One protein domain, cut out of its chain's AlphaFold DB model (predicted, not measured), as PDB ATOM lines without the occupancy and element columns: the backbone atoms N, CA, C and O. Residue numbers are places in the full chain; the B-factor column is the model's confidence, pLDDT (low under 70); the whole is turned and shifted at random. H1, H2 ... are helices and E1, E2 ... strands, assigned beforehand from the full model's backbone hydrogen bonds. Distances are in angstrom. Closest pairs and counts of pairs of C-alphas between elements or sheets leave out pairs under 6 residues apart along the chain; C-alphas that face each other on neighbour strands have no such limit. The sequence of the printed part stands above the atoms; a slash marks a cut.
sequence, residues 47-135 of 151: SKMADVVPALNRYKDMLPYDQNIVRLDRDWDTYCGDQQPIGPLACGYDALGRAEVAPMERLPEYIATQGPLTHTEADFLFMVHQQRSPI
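This is residues 47 to 135 of the 151 residues of the protein "Tyrosine-protein phosphatase domain-containing protein" of Dibothriocephalus latus (UniProt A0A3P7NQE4). You will find little regular structure here: a chain of winding loops, with the small strand hairpin E1 and E2 at one end, the single helix H1 well away from it, and the loop tip of residues 77 to 82 sticking out. The 89 printed residues hold E1, E2 and H1, in that order, with 16 residues in these elements; the class is mixed. The two-stranded sheet, E1 - E2, is antiparallel. The whole is compact, with a radius of gyration of the C-alphas of 13.8 A and spans of 41 by 36 by 23 A.

From Ser 47, pass residues 47 to 90, with no named element, to C-alpha 91 at (-31.490, 39.373, -6.103), where E1, residues 91 to 93, begins. E2 is residues 99 to 101. H1, residues 121 to 130, runs 14.2 A to C-alpha 130 at (-32.579, 50.043, -20.260).

In the hairpin E1 and E2, look for N 92 and O 100, 2.7 A apart, within hydrogen-bond range. E1 and H1 are apart. In H1 every O i to N i+4 pair is within hydrogen-bond range.

The printed part has no cut; the link from E2 to H1, 19 residues, is long. Residues 74 to 107 have pLDDT under 70.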
ATOM      1  N   SER A  47     -31.439  51.567   2.862       89.12
ATOM      2  CA  SER A  47     -32.293  52.300   1.899       89.12
ATOM      3  C   SER A  47     -31.900  53.774   1.763       89.12
ATOM      4  O   SER A  47     -32.722  54.639   1.460       89.12
ATOM      5  N   LYS A  48     -30.624  54.089   2.013       89.19
ATOM      6  CA  LYS A  48     -30.129  55.469   2.099       89.19
ATOM      7  C   LYS A  48     -30.186  56.189   0.757       89.19
ATOM      8  O   LYS A  48     -30.316  57.408   0.729       89.19
ATOM      9  N   MET A  49     -30.071  55.465  -0.356       83.94
ATOM     10  CA  MET A  49     -30.160  56.042  -1.696       83.94
ATOM     11  C   MET A  49     -31.556  56.591  -1.976       83.94
ATOM     12  O   MET A  49     -31.681  57.656  -2.580       83.94
ATOM     13  N   ALA A  50     -32.596  55.900  -1.513       86.50
ATOM     14  CA  ALA A  50     -33.973  56.340  -1.698       86.50
ATOM     15  C   ALA A  50     -34.282  57.619  -0.897       86.50
ATOM     16  O   ALA A  50     -35.087  58.440  -1.339       86.50
ATOM     17  N   ASP A  51     -33.589  57.842   0.223       87.94
ATOM     18  CA  ASP A  51     -33.725  59.052   1.041       87.94
ATOM     19  C   ASP A  51     -33.086  60.304   0.415       87.94
ATOM     20  O   ASP A  51     -33.392  61.421   0.832       87.94
ATOM     21  N   VAL A  52     -32.223  60.153  -0.600       89.12
ATOM     22  CA  VAL A  52     -31.553  61.294  -1.257       89.12
ATOM     23  C   VAL A  52     -32.563  62.192  -1.972       89.12
ATOM     24  O   VAL A  52     -32.424  63.415  -1.955       89.12
ATOM     25  N   VAL A  53     -33.589  61.599  -2.594       87.50
ATOM     26  CA  VAL A  53     -34.637  62.341  -3.312       87.50
ATOM     27  C   VAL A  53     -36.020  61.794  -2.937       87.50
ATOM     28  O   VAL A  53     -36.644  61.092  -3.735       87.50
ATOM     29  N   PRO A  54     -36.558  62.148  -1.752       91.56
ATOM     30  CA  PRO A  54     -37.812  61.582  -1.247       91.56
ATOM     31  C   PRO A  54     -39.014  61.813  -2.167       91.56
ATOM     32  O   PRO A  54     -39.956  61.032  -2.164       91.56
ATOM     33  N   ALA A  55     -38.972  62.871  -2.985       92.62
ATOM     34  CA  ALA A  55     -40.011  63.186  -3.961       92.62
ATOM     35  C   ALA A  55     -40.176  62.114  -5.055       92.62
ATOM     36  O   ALA A  55     -41.210  62.090  -5.716       92.62
ATOM     37  N   LEU A  56     -39.183  61.241  -5.269       90.50
ATOM     38  CA  LEU A  56     -39.295  60.120  -6.208       90.50
ATOM     39  C   LEU A  56     -40.037  58.920  -5.602       90.50
ATOM     40  O   LEU A  56     -40.479  58.051  -6.351       90.50
ATOM     41  N   ASN A  57     -40.221  58.879  -4.281       93.25
ATOM     42  CA  ASN A  57     -40.860  57.768  -3.582       93.25
ATOM     43  C   ASN A  57     -42.339  58.078  -3.341       93.25
ATOM     44  O   ASN A  57     -42.697  59.132  -2.818       93.25
ATOM     45  N   ARG A  58     -43.220  57.137  -3.683       94.25
ATOM     46  CA  ARG A  58     -44.653  57.242  -3.382       94.25
ATOM     47  C   ARG A  58     -44.934  57.081  -1.889       94.25
ATOM     48  O   ARG A  58     -45.833  57.739  -1.371       94.25
ATOM     49  N   TYR A  59     -44.178  56.212  -1.223       93.75
ATOM     50  CA  TYR A  59     -44.332  55.877   0.188       93.75
ATOM     51  C   TYR A  59     -42.983  55.977   0.893       93.75
ATOM     52  O   TYR A  59     -41.963  55.550   0.357       93.75
ATOM     53  N   LYS A  60     -42.975  56.554   2.097       91.25
ATOM     54  CA  LYS A  60     -41.752  56.747   2.887       91.25
ATOM     55  C   LYS A  60     -41.274  55.450   3.553       91.25
ATOM     56  O   LYS A  60     -40.104  55.326   3.882       91.25
ATOM     57  N   ASP A  61     -42.189  54.520   3.772       90.75
ATOM     58  CA  ASP A  61     -42.006  53.244   4.462       90.75
ATOM     59  C   ASP A  61     -41.842  52.050   3.508       90.75
ATOM     60  O   ASP A  61     -41.613  50.935   3.961       90.75
ATOM     61  N   MET A  62     -41.907  52.271   2.189       90.81
ATOM     62  CA  MET A  62     -41.614  51.257   1.168       90.81
ATOM     63  C   MET A  62     -40.478  51.725   0.259       90.81
ATOM     64  O   MET A  62     -40.688  52.061  -0.908       90.81
ATOM     65  N   LEU A  63     -39.273  51.783   0.820       91.38
ATOM     66  CA  LEU A  63     -38.074  52.168   0.084       91.38
ATOM     67  C   LEU A  63     -37.380  50.927  -0.495       91.38
ATOM     68  O   LEU A  63     -37.344  49.888   0.166       91.38
ATOM     69  N   PRO A  64     -36.805  51.008  -1.707       88.88
ATOM     70  CA  PRO A  64     -35.939  49.949  -2.209       88.88
ATOM     71  C   PRO A  64     -34.678  49.833  -1.343       88.88
ATOM     72  O   PRO A  64     -34.249  50.807  -0.713       88.88
ATOM     73  N   TYR A  65     -34.054  48.656  -1.346       87.62
ATOM     74  CA  TYR A  65     -32.728  48.511  -0.763       87.62
ATOM     75  C   TYR A  65     -31.669  49.055  -1.727       87.62
ATOM     76  O   TYR A  65     -31.747  48.858  -2.937       87.62
ATOM     77  N   ASP A  66     -30.629  49.689  -1.198       84.19
ATOM     78  CA  ASP A  66     -29.488  50.228  -1.939       84.19
ATOM     79  C   ASP A  66     -28.781  49.127  -2.744       84.19
ATOM     80  O   ASP A  66     -28.216  49.378  -3.807       84.19
ATOM     81  N   GLN A  67     -28.843  47.892  -2.244       81.88
ATOM     82  CA  GLN A  67     -28.283  46.706  -2.875       81.88
ATOM     83  C   GLN A  67     -29.048  46.336  -4.155       81.88
ATOM     84  O   GLN A  67     -28.423  46.028  -5.165       81.88
ATOM     85  N   ASN A  68     -30.382  46.413  -4.161       78.56
ATOM     86  CA  ASN A  68     -31.203  45.935  -5.281       78.56
ATOM     87  C   ASN A  68     -31.955  47.037  -6.048       78.56
ATOM     88  O   ASN A  68     -32.723  46.725  -6.961       78.56
ATOM     89  N   ILE A  69     -31.720  48.315  -5.736       83.25
ATOM     90  CA  ILE A  69     -32.312  49.444  -6.458       83.25
ATOM     91  C   ILE A  69     -31.836  49.482  -7.917       83.25
ATOM     92  O   ILE A  69     -30.643  49.398  -8.217       83.25
ATOM     93  N   VAL A  70     -32.776  49.652  -8.850       84.12
ATOM     94  CA  VAL A  70     -32.449  49.803 -10.274       84.12
ATOM     95  C   VAL A  70     -31.815  51.170 -10.515       84.12
ATOM     96  O   VAL A  70     -32.392  52.206 -10.182       84.12
ATOM     97  N   ARG A  71     -30.620  51.177 -11.109       81.25
ATOM     98  CA  ARG A  71     -29.863  52.400 -11.393       81.25
ATOM     99  C   ARG A  71     -30.064  52.791 -12.851       81.25
ATOM    100  O   ARG A  71     -29.742  52.020 -13.749       81.25
ATOM    101  N   LEU A  72     -30.591  53.992 -13.062       79.12
ATOM    102  CA  LEU A  72     -30.817  54.549 -14.392       79.12
ATOM    103  C   LEU A  72     -29.588  55.333 -14.851       79.12
ATOM    104  O   LEU A  72     -29.075  56.157 -14.089       79.12
ATOM    105  N   ASP A  73     -29.135  55.080 -16.078       71.62
ATOM    106  CA  ASP A  73     -28.125  55.921 -16.726       71.62
ATOM    107  C   ASP A  73     -28.794  57.179 -17.283       71.62
ATOM    108  O   ASP A  73     -29.741  57.084 -18.055       71.62
ATOM    109  N   ARG A  74     -28.383  58.373 -16.862       61.25
ATOM    110  CA  ARG A  74     -29.108  59.597 -17.228       61.25
ATOM    111  C   ARG A  74     -28.417  60.319 -18.373       61.25
ATOM    112  O   ARG A  74     -27.749  61.310 -18.125       61.25
ATOM    113  N   ASP A  75     -28.672  59.875 -19.597       56.19
ATOM    114  CA  ASP A  75     -28.428  60.671 -20.806       56.19
ATOM    115  C   ASP A  75     -29.566  60.443 -21.816       56.19
ATOM    116  O   ASP A  75     -29.455  59.673 -22.765       56.19
ATOM    117  N   TRP A  76     -30.711  61.106 -21.593       51.88
ATOM    118  CA  TRP A  76     -31.869  61.038 -22.504       51.88
ATOM    119  C   TRP A  76     -31.600  61.726 -23.851       51.88
ATOM    120  O   TRP A  76     -32.122  61.307 -24.883       51.88
ATOM    121  N   ASP A  77     -30.769  62.773 -23.849       56.72
ATOM    122  CA  ASP A  77     -30.494  63.586 -25.039       56.72
ATOM    123  C   ASP A  77     -29.654  62.844 -26.091       56.72
ATOM    124  O   ASP A  77     -29.616  63.253 -27.253       56.72
ATOM    125  N   THR A  78     -29.008  61.733 -25.711       56.12
ATOM    126  CA  THR A  78     -28.161  60.941 -26.606       56.12
ATOM    127  C   THR A  78     -28.674  59.509 -26.697       56.12
ATOM    128  O   THR A  78     -28.535  58.711 -25.775       56.12
ATOM    129  N   TYR A  79     -29.247  59.151 -27.847       56.59
ATOM    130  CA  TYR A  79     -29.555  57.755 -28.150       56.59
ATOM    131  C   TYR A  79     -28.255  56.947 -28.283       56.59
ATOM    132  O   TYR A  79     -27.480  57.170 -29.216       56.59
ATOM    133  N   CYS A  80     -28.040  55.981 -27.388       59.41
ATOM    134  CA  CYS A  80     -26.925  55.037 -27.461       59.41
ATOM    135  C   CYS A  80     -27.449  53.668 -27.930       59.41
ATOM    136  O   CYS A  80     -28.256  53.031 -27.256       59.41
ATOM    137  N   GLY A  81     -27.009  53.208 -29.106       57.00
ATOM    138  CA  GLY A  81     -27.463  51.939 -29.703       57.00
ATOM    139  C   GLY A  81     -26.955  50.677 -28.991       57.00
ATOM    140  O   GLY A  81     -27.386  49.571 -29.308       57.00
ATOM    141  N   ASP A  82     -26.045  50.836 -28.034       58.22
ATOM    142  CA  ASP A  82     -25.340  49.787 -27.303       58.22
ATOM    143  C   ASP A  82     -25.526  49.888 -25.780       58.22
ATOM    144  O   ASP A  82     -24.738  49.302 -25.036       58.22
ATOM    145  N   GLN A  83     -26.587  50.563 -25.305       60.34
ATOM    146  CA  GLN A  83     -26.900  50.626 -23.873       60.34
ATOM    147  C   GLN A  83     -26.926  49.215 -23.276       60.34
ATOM    148  O   GLN A  83     -27.759  48.357 -23.617       60.34
ATOM    149  N   GLN A  84     -25.960  48.963 -22.395       59.19
ATOM    150  CA  GLN A  84     -25.956  47.778 -21.564       59.19
ATOM    151  C   GLN A  84     -26.869  48.043 -20.370       59.19
ATOM    152  O   GLN A  84     -26.855  49.146 -19.815       59.19
ATOM    153  N   PRO A  85     -27.675  47.056 -19.963       56.34
ATOM    154  CA  PRO A  85     -28.423  47.187 -18.732       56.34
ATOM    155  C   PRO A  85     -27.450  47.462 -17.586       56.34
ATOM    156  O   PRO A  85     -26.500  46.707 -17.373       56.34
ATOM    157  N   ILE A  86     -27.684  48.537 -16.840       59.88
ATOM    158  CA  ILE A  86     -26.976  48.750 -15.582       59.88
ATOM    159  C   ILE A  86     -27.758  47.947 -14.553       59.88
ATOM    160  O   ILE A  86     -28.816  48.361 -14.076       59.88
ATOM    161  N   GLY A  87     -27.297  46.724 -14.314       53.09
ATOM    162  CA  GLY A  87     -27.918  45.842 -13.341       53.09
ATOM    163  C   GLY A  87     -27.789  46.424 -11.926       53.09
ATOM    164  O   GLY A  87     -26.750  47.004 -11.594       53.09
ATOM    165  N   PRO A  88     -28.802  46.261 -11.060       53.06
ATOM    166  CA  PRO A  88     -28.562  46.292  -9.621       53.06
ATOM    167  C   PRO A  88     -27.561  45.184  -9.238       53.06
ATOM    168  O   PRO A  88     -27.305  44.275 -10.035       53.06
ATOM    169  N   LEU A  89     -27.104  45.146  -7.981       50.50
ATOM    170  CA  LEU A  89     -26.801  43.847  -7.362       50.50
ATOM    171  C   LEU A  89     -28.162  43.154  -7.155       50.50
ATOM    172  O   LEU A  89     -28.720  43.139  -6.062       50.50
ATOM    173  N   ALA A  90     -28.789  42.731  -8.254       52.62
ATOM    174  CA  ALA A  90     -30.141  42.201  -8.253       52.62
ATOM    175  C   ALA A  90     -30.184  40.932  -7.412       52.62
ATOM    176  O   ALA A  90     -29.211  40.190  -7.374       52.62
ATOM    177  N   CYS A  91     -31.305  40.657  -6.753       55.31
ATOM    178  CA  CYS A  91     -31.490  39.373  -6.103       55.31
ATOM    179  C   CYS A  91     -31.934  38.322  -7.134       55.31
ATOM    180  O   CYS A  91     -32.949  38.489  -7.809       55.31
ATOM    181  N   GLY A  92     -31.156  37.253  -7.276       56.84
ATOM    182  CA  GLY A  92     -31.646  35.979  -7.781       56.84
ATOM    183  C   GLY A  92     -32.460  35.279  -6.696       56.84
ATOM    184  O   GLY A  92     -32.471  35.708  -5.540       56.84
ATOM    185  N   TYR A  93     -33.133  34.194  -7.061       62.50
ATOM    186  CA  TYR A  93     -33.701  33.276  -6.086       62.50
ATOM    187  C   TYR A  93     -33.128  31.888  -6.340       62.50
ATOM    188  O   TYR A  93     -33.165  31.407  -7.474       62.50
ATOM    189  N   ASP A  94     -32.601  31.252  -5.294       66.56
ATOM    190  CA  ASP A  94     -32.142  29.870  -5.395       66.56
ATOM    191  C   ASP A  94     -33.329  28.927  -5.688       66.56
ATOM    192  O   ASP A  94     -34.504  29.301  -5.622       66.56
ATOM    193  N   ALA A  95     -33.048  27.655  -5.983       68.69
ATOM    194  CA  ALA A  95     -34.090  26.650  -6.231       68.69
ATOM    195  C   ALA A  95     -35.043  26.421  -5.033       68.69
ATOM    196  O   ALA A  95     -36.034  25.702  -5.157       68.69
ATOM    197  N   LEU A  96     -34.735  27.000  -3.869       62.97
ATOM    198  CA  LEU A  96     -35.519  26.943  -2.641       62.97
ATOM    199  C   LEU A  96     -36.257  28.269  -2.372       62.97
ATOM    200  O   LEU A  96     -36.876  28.410  -1.318       62.97
ATOM    201  N   GLY A  97     -36.221  29.218  -3.315       60.00
ATOM    202  CA  GLY A  97     -36.904  30.506  -3.235       60.00
ATOM    203  C   GLY A  97     -36.229  31.515  -2.304       60.00
ATOM    204  O   GLY A  97     -36.876  32.469  -1.876       60.00
ATOM    205  N   ARG A  98     -34.954  31.321  -1.950       65.38
ATOM    206  CA  ARG A  98     -34.204  32.260  -1.105       65.38
ATOM    207  C   ARG A  98     -33.561  33.329  -1.964       65.38
ATOM    208  O   ARG A  98     -32.931  32.997  -2.960       65.38
ATOM    209  N   ALA A  99     -33.678  34.584  -1.545       64.44
ATOM    210  CA  ALA A  99     -32.971  35.674  -2.197       64.44
ATOM    211  C   ALA A  99     -31.449  35.437  -2.124       64.44
ATOM    212  O   ALA A  99     -30.897  35.234  -1.044       64.44
ATOM    213  N   GLU A 100     -30.782  35.471  -3.270       65.19
ATOM    214  CA  GLU A 100     -29.328  35.410  -3.421       65.19
ATOM    215  C   GLU A 100     -28.854  36.620  -4.221       65.19
ATOM    216  O   GLU A 100     -29.606  37.156  -5.024       65.19
ATOM    217  N   VAL A 101     -27.615  37.074  -4.041       62.69
ATOM    218  CA  VAL A 101     -27.075  38.129  -4.909       62.69
ATOM    219  C   VAL A 101     -26.848  37.528  -6.296       62.69
ATOM    220  O   VAL A 101     -26.048  36.606  -6.453       62.69
ATOM    221  N   ALA A 102     -27.555  38.038  -7.301       60.66
ATOM    222  CA  ALA A 102     -27.374  37.633  -8.682       60.66
ATOM    223  C   ALA A 102     -25.968  38.033  -9.161       60.66
ATOM    224  O   ALA A 102     -25.469  39.108  -8.805       60.66
ATOM    225  N   PRO A 103     -25.324  37.202  -9.997       60.97
ATOM    226  CA  PRO A 103     -24.087  37.582 -10.663       60.97
ATOM    227  C   PRO A 103     -24.273  38.879 -11.455       60.97
ATOM    228  O   PRO A 103     -25.285  39.051 -12.130       60.97
ATOM    229  N   MET A 104     -23.260  39.748 -11.442       59.62
ATOM    230  CA  MET A 104     -23.272  41.051 -12.132       59.62
ATOM    231  C   MET A 104     -23.567  40.947 -13.642       59.62
ATOM    232  O   MET A 104     -24.016  41.901 -14.266       59.62
ATOM    233  N   GLU A 105     -23.320  39.774 -14.225       62.31
ATOM    234  CA  GLU A 105     -23.478  39.469 -15.648       62.31
ATOM    235  C   GLU A 105     -24.915  39.076 -16.036       62.31
ATOM    236  O   GLU A 105     -25.211  38.915 -17.222       62.31
ATOM    237  N   ARG A 106     -25.818  38.896 -15.060       66.88
ATOM    238  CA  ARG A 106     -27.194  38.450 -15.297       66.88
ATOM    239  C   ARG A 106     -28.198  39.511 -14.860       66.88
ATOM    240  O   ARG A 106     -28.159  40.006 -13.739       66.88
ATOM    241  N   LEU A 107     -29.145  39.812 -15.748       69.75
ATOM    242  CA  LEU A 107     -30.268  40.692 -15.427       69.75
ATOM    243  C   LEU A 107     -31.180  40.064 -14.370       69.75
ATOM    244  O   LEU A 107     -31.333  38.836 -14.366       69.75
ATOM    245  N   PRO A 108     -31.818  40.885 -13.515       74.12
ATOM    246  CA  PRO A 108     -32.877  40.398 -12.647       74.12
ATOM    247  C   PRO A 108     -33.946  39.673 -13.463       74.12
ATOM    248  O   PRO A 108     -34.347  40.136 -14.531       74.12
ATOM    249  N   GLU A 109     -34.451  38.560 -12.935       80.50
ATOM    250  CA  GLU A 109     -35.622  37.897 -13.517       80.50
ATOM    251  C   GLU A 109     -36.890  38.745 -13.323       80.50
ATOM    252  O   GLU A 109     -37.769  38.766 -14.183       80.50
ATOM    253  N   TYR A 110     -36.947  39.503 -12.221       85.94
ATOM    254  CA  TYR A 110     -38.064  40.372 -11.870       85.94
ATOM    255  C   TYR A 110     -37.570  41.723 -11.362       85.94
ATOM    256  O   TYR A 110     -36.615  41.805 -10.591       85.94
ATOM    257  N   ILE A 111     -38.286  42.784 -11.733       88.38
ATOM    258  CA  ILE A 111     -38.138  44.113 -11.141       88.38
ATOM    259  C   ILE A 111     -39.458  44.456 -10.462       88.38
ATOM    260  O   ILE A 111     -40.473  44.668 -11.127       88.38
ATOM    261  N   ALA A 112     -39.439  44.518  -9.134       91.06
ATOM    262  CA  ALA A 112     -40.533  45.081  -8.362       91.06
ATOM    263  C   ALA A 112     -40.336  46.598  -8.261       91.06
ATOM    264  O   ALA A 112     -39.300  47.068  -7.798       91.06
ATOM    265  N   THR A 113     -41.326  47.368  -8.701       92.69
ATOM    266  CA  THR A 113     -41.306  48.831  -8.613       92.69
ATOM    267  C   THR A 113     -42.680  49.364  -8.230       92.69
ATOM    268  O   THR A 113     -43.704  48.706  -8.429       92.69
ATOM    269  N   GLN A 114     -42.705  50.572  -7.677       93.00
ATOM    270  CA  GLN A 114     -43.942  51.308  -7.450       93.00
ATOM    271  C   GLN A 114     -44.635  51.649  -8.777       93.00
ATOM    272  O   GLN A 114     -43.994  51.806  -9.817       93.00
ATOM    273  N   GLY A 115     -45.950  51.876  -8.730       92.94
ATOM    274  CA  GLY A 115     -46.633  52.528  -9.847       92.94
ATOM    275  C   GLY A 115     -46.072  53.945 -10.055       92.94
ATOM    276  O   GLY A 115     -45.998  54.689  -9.062       92.94
ATOM    277  N   PRO A 116     -45.699  54.337 -11.292       93.50
ATOM    278  CA  PRO A 116     -45.038  55.613 -11.551       93.50
ATOM    279  C   PRO A 116     -45.876  56.797 -11.055       93.50
ATOM    280  O   PRO A 116     -47.110  56.773 -11.069       93.50
ATOM    281  N   LEU A 117     -45.193  57.816 -10.544       92.56
ATOM    282  CA  LEU A 117     -45.767  59.126 -10.247       92.56
ATOM    283  C   LEU A 117     -45.767  59.940 -11.540       92.56
ATOM    284  O   LEU A 117     -44.960  59.673 -12.423       92.56
ATOM    285  N   THR A 118     -46.600  60.976 -11.631       91.81
ATOM    286  CA  THR A 118     -46.675  61.817 -12.839       91.81
ATOM    287  C   THR A 118     -45.307  62.363 -13.265       91.81
ATOM    288  O   THR A 118     -45.015  62.434 -14.450       91.81
ATOM    289  N   HIS A 119     -44.431  62.702 -12.314       91.38
ATOM    290  CA  HIS A 119     -43.077  63.190 -12.599       91.38
ATOM    291  C   HIS A 119     -42.006  62.090 -12.698       91.38
ATOM    292  O   HIS A 119     -40.842  62.427 -12.878       91.38
ATOM    293  N   THR A 120     -42.369  60.806 -12.586       91.94
ATOM    294  CA  THR A 120     -41.455  59.652 -12.739       91.94
ATOM    295  C   THR A 120     -41.884  58.672 -13.841       91.94
ATOM    296  O   THR A 120     -41.291  57.607 -13.991       91.94
ATOM    297  N   GLU A 121     -42.887  59.017 -14.657       93.56
ATOM    298  CA  GLU A 121     -43.325  58.203 -15.805       93.56
ATOM    299  C   GLU A 121     -42.204  58.001 -16.836       93.56
ATOM    300  O   GLU A 121     -42.005  56.887 -17.323       93.56
ATOM    301  N   ALA A 122     -41.433  59.055 -17.129       91.81
ATOM    302  CA  ALA A 122     -40.289  58.973 -18.036       91.81
ATOM    303  C   ALA A 122     -39.190  58.052 -17.484       91.81
ATOM    304  O   ALA A 122     -38.711  57.177 -18.203       91.81
ATOM    305  N   ASP A 123     -38.862  58.181 -16.192       89.38
ATOM    306  CA  ASP A 123     -37.900  57.309 -15.507       89.38
ATOM    307  C   ASP A 123     -38.345  55.839 -15.555       89.38
ATOM    308  O   ASP A 123     -37.533  54.945 -15.787       89.38
ATOM    309  N   PHE A 124     -39.644  55.569 -15.386       93.25
ATOM    310  CA  PHE A 124     -40.199  54.218 -15.482       93.25
ATOM    311  C   PHE A 124     -40.057  53.625 -16.890       93.25
ATOM    312  O   PHE A 124     -39.611  52.488 -17.039       93.25
ATOM    313  N   LEU A 125     -40.411  54.377 -17.935       92.25
ATOM    314  CA  LEU A 125     -40.253  53.908 -19.316       92.25
ATOM    315  C   LEU A 125     -38.779  53.702 -19.673       92.25
ATOM    316  O   LEU A 125     -38.433  52.738 -20.359       92.25
ATOM    317  N   PHE A 126     -37.910  54.567 -19.156       88.12
ATOM    318  CA  PHE A 126     -36.474  54.434 -19.325       88.12
ATOM    319  C   PHE A 126     -35.932  53.186 -18.622       88.12
ATOM    320  O   PHE A 126     -35.191  52.417 -19.229       88.12
ATOM    321  N   MET A 127     -36.387  52.904 -17.399       89.38
ATOM    322  CA  MET A 127     -36.086  51.659 -16.692       89.38
ATOM    323  C   MET A 127     -36.472  50.430 -17.522       89.38
ATOM    324  O   MET A 127     -35.665  49.515 -17.674       89.38
ATOM    325  N   VAL A 128     -37.685  50.408 -18.086       90.69
ATOM    326  CA  VAL A 128     -38.168  49.303 -18.935       90.69
ATOM    327  C   VAL A 128     -37.267  49.120 -20.156       90.69
ATOM    328  O   VAL A 128     -36.886  47.991 -20.468       90.69
ATOM    329  N   HIS A 129     -36.891  50.217 -20.817       87.31
ATOM    330  CA  HIS A 129     -36.017  50.190 -21.986       87.31
ATOM    331  C   HIS A 129     -34.602  49.703 -21.646       87.31
ATOM    332  O   HIS A 129     -34.123  48.733 -22.234       87.31
ATOM    333  N   GLN A 130     -33.956  50.330 -20.660       83.75
ATOM    334  CA  GLN A 130     -32.579  50.043 -20.260       83.75
ATOM    335  C   GLN A 130     -32.424  48.611 -19.730       83.75
ATOM    336  O   GLN A 130     -31.447  47.935 -20.042       83.75
ATOM    337  N   GLN A 131     -33.408  48.117 -18.971       83.50
ATOM    338  CA  GLN A 131     -33.426  46.739 -18.463       83.50
ATOM    339  C   GLN A 131     -33.909  45.727 -19.506       83.50
ATOM    340  O   GLN A 131     -33.993  44.535 -19.213       83.50
ATOM    341  N   ARG A 132     -34.219  46.187 -20.727       86.44
ATOM    342  CA  ARG A 132     -34.719  45.368 -21.838       86.44
ATOM    343  C   ARG A 132     -35.917  44.516 -21.419       86.44
ATOM    344  O   ARG A 132     -36.037  43.367 -21.841       86.44
ATOM    345  N   SER A 133     -36.785  45.071 -20.571       88.12
ATOM    346  CA  SER A 133     -37.915  44.336 -20.013       88.12
ATOM    347  C   SER A 133     -38.973  44.112 -21.099       88.12
ATOM    348  O   SER A 133     -39.551  45.082 -21.597       88.12
ATOM    349  N   PRO A 134     -39.251  42.855 -21.490       91.19
ATOM    350  CA  PRO A 134     -40.186  42.571 -22.572       91.19
ATOM    351  C   PRO A 134     -41.651  42.655 -22.125       91.19
ATOM    352  O   PRO A 134     -42.543  42.729 -22.968       91.19
ATOM    353  N   ILE A 135     -41.915  42.589 -20.814       95.31
ATOM    354  CA  ILE A 135     -43.261  42.491 -20.241       95.31
ATOM    355  C   ILE A 135     -43.350  43.383 -19.003       95.31
ATOM    356  O   ILE A 135     -42.505  43.326 -18.112       95.31
TER     357      ILE A 135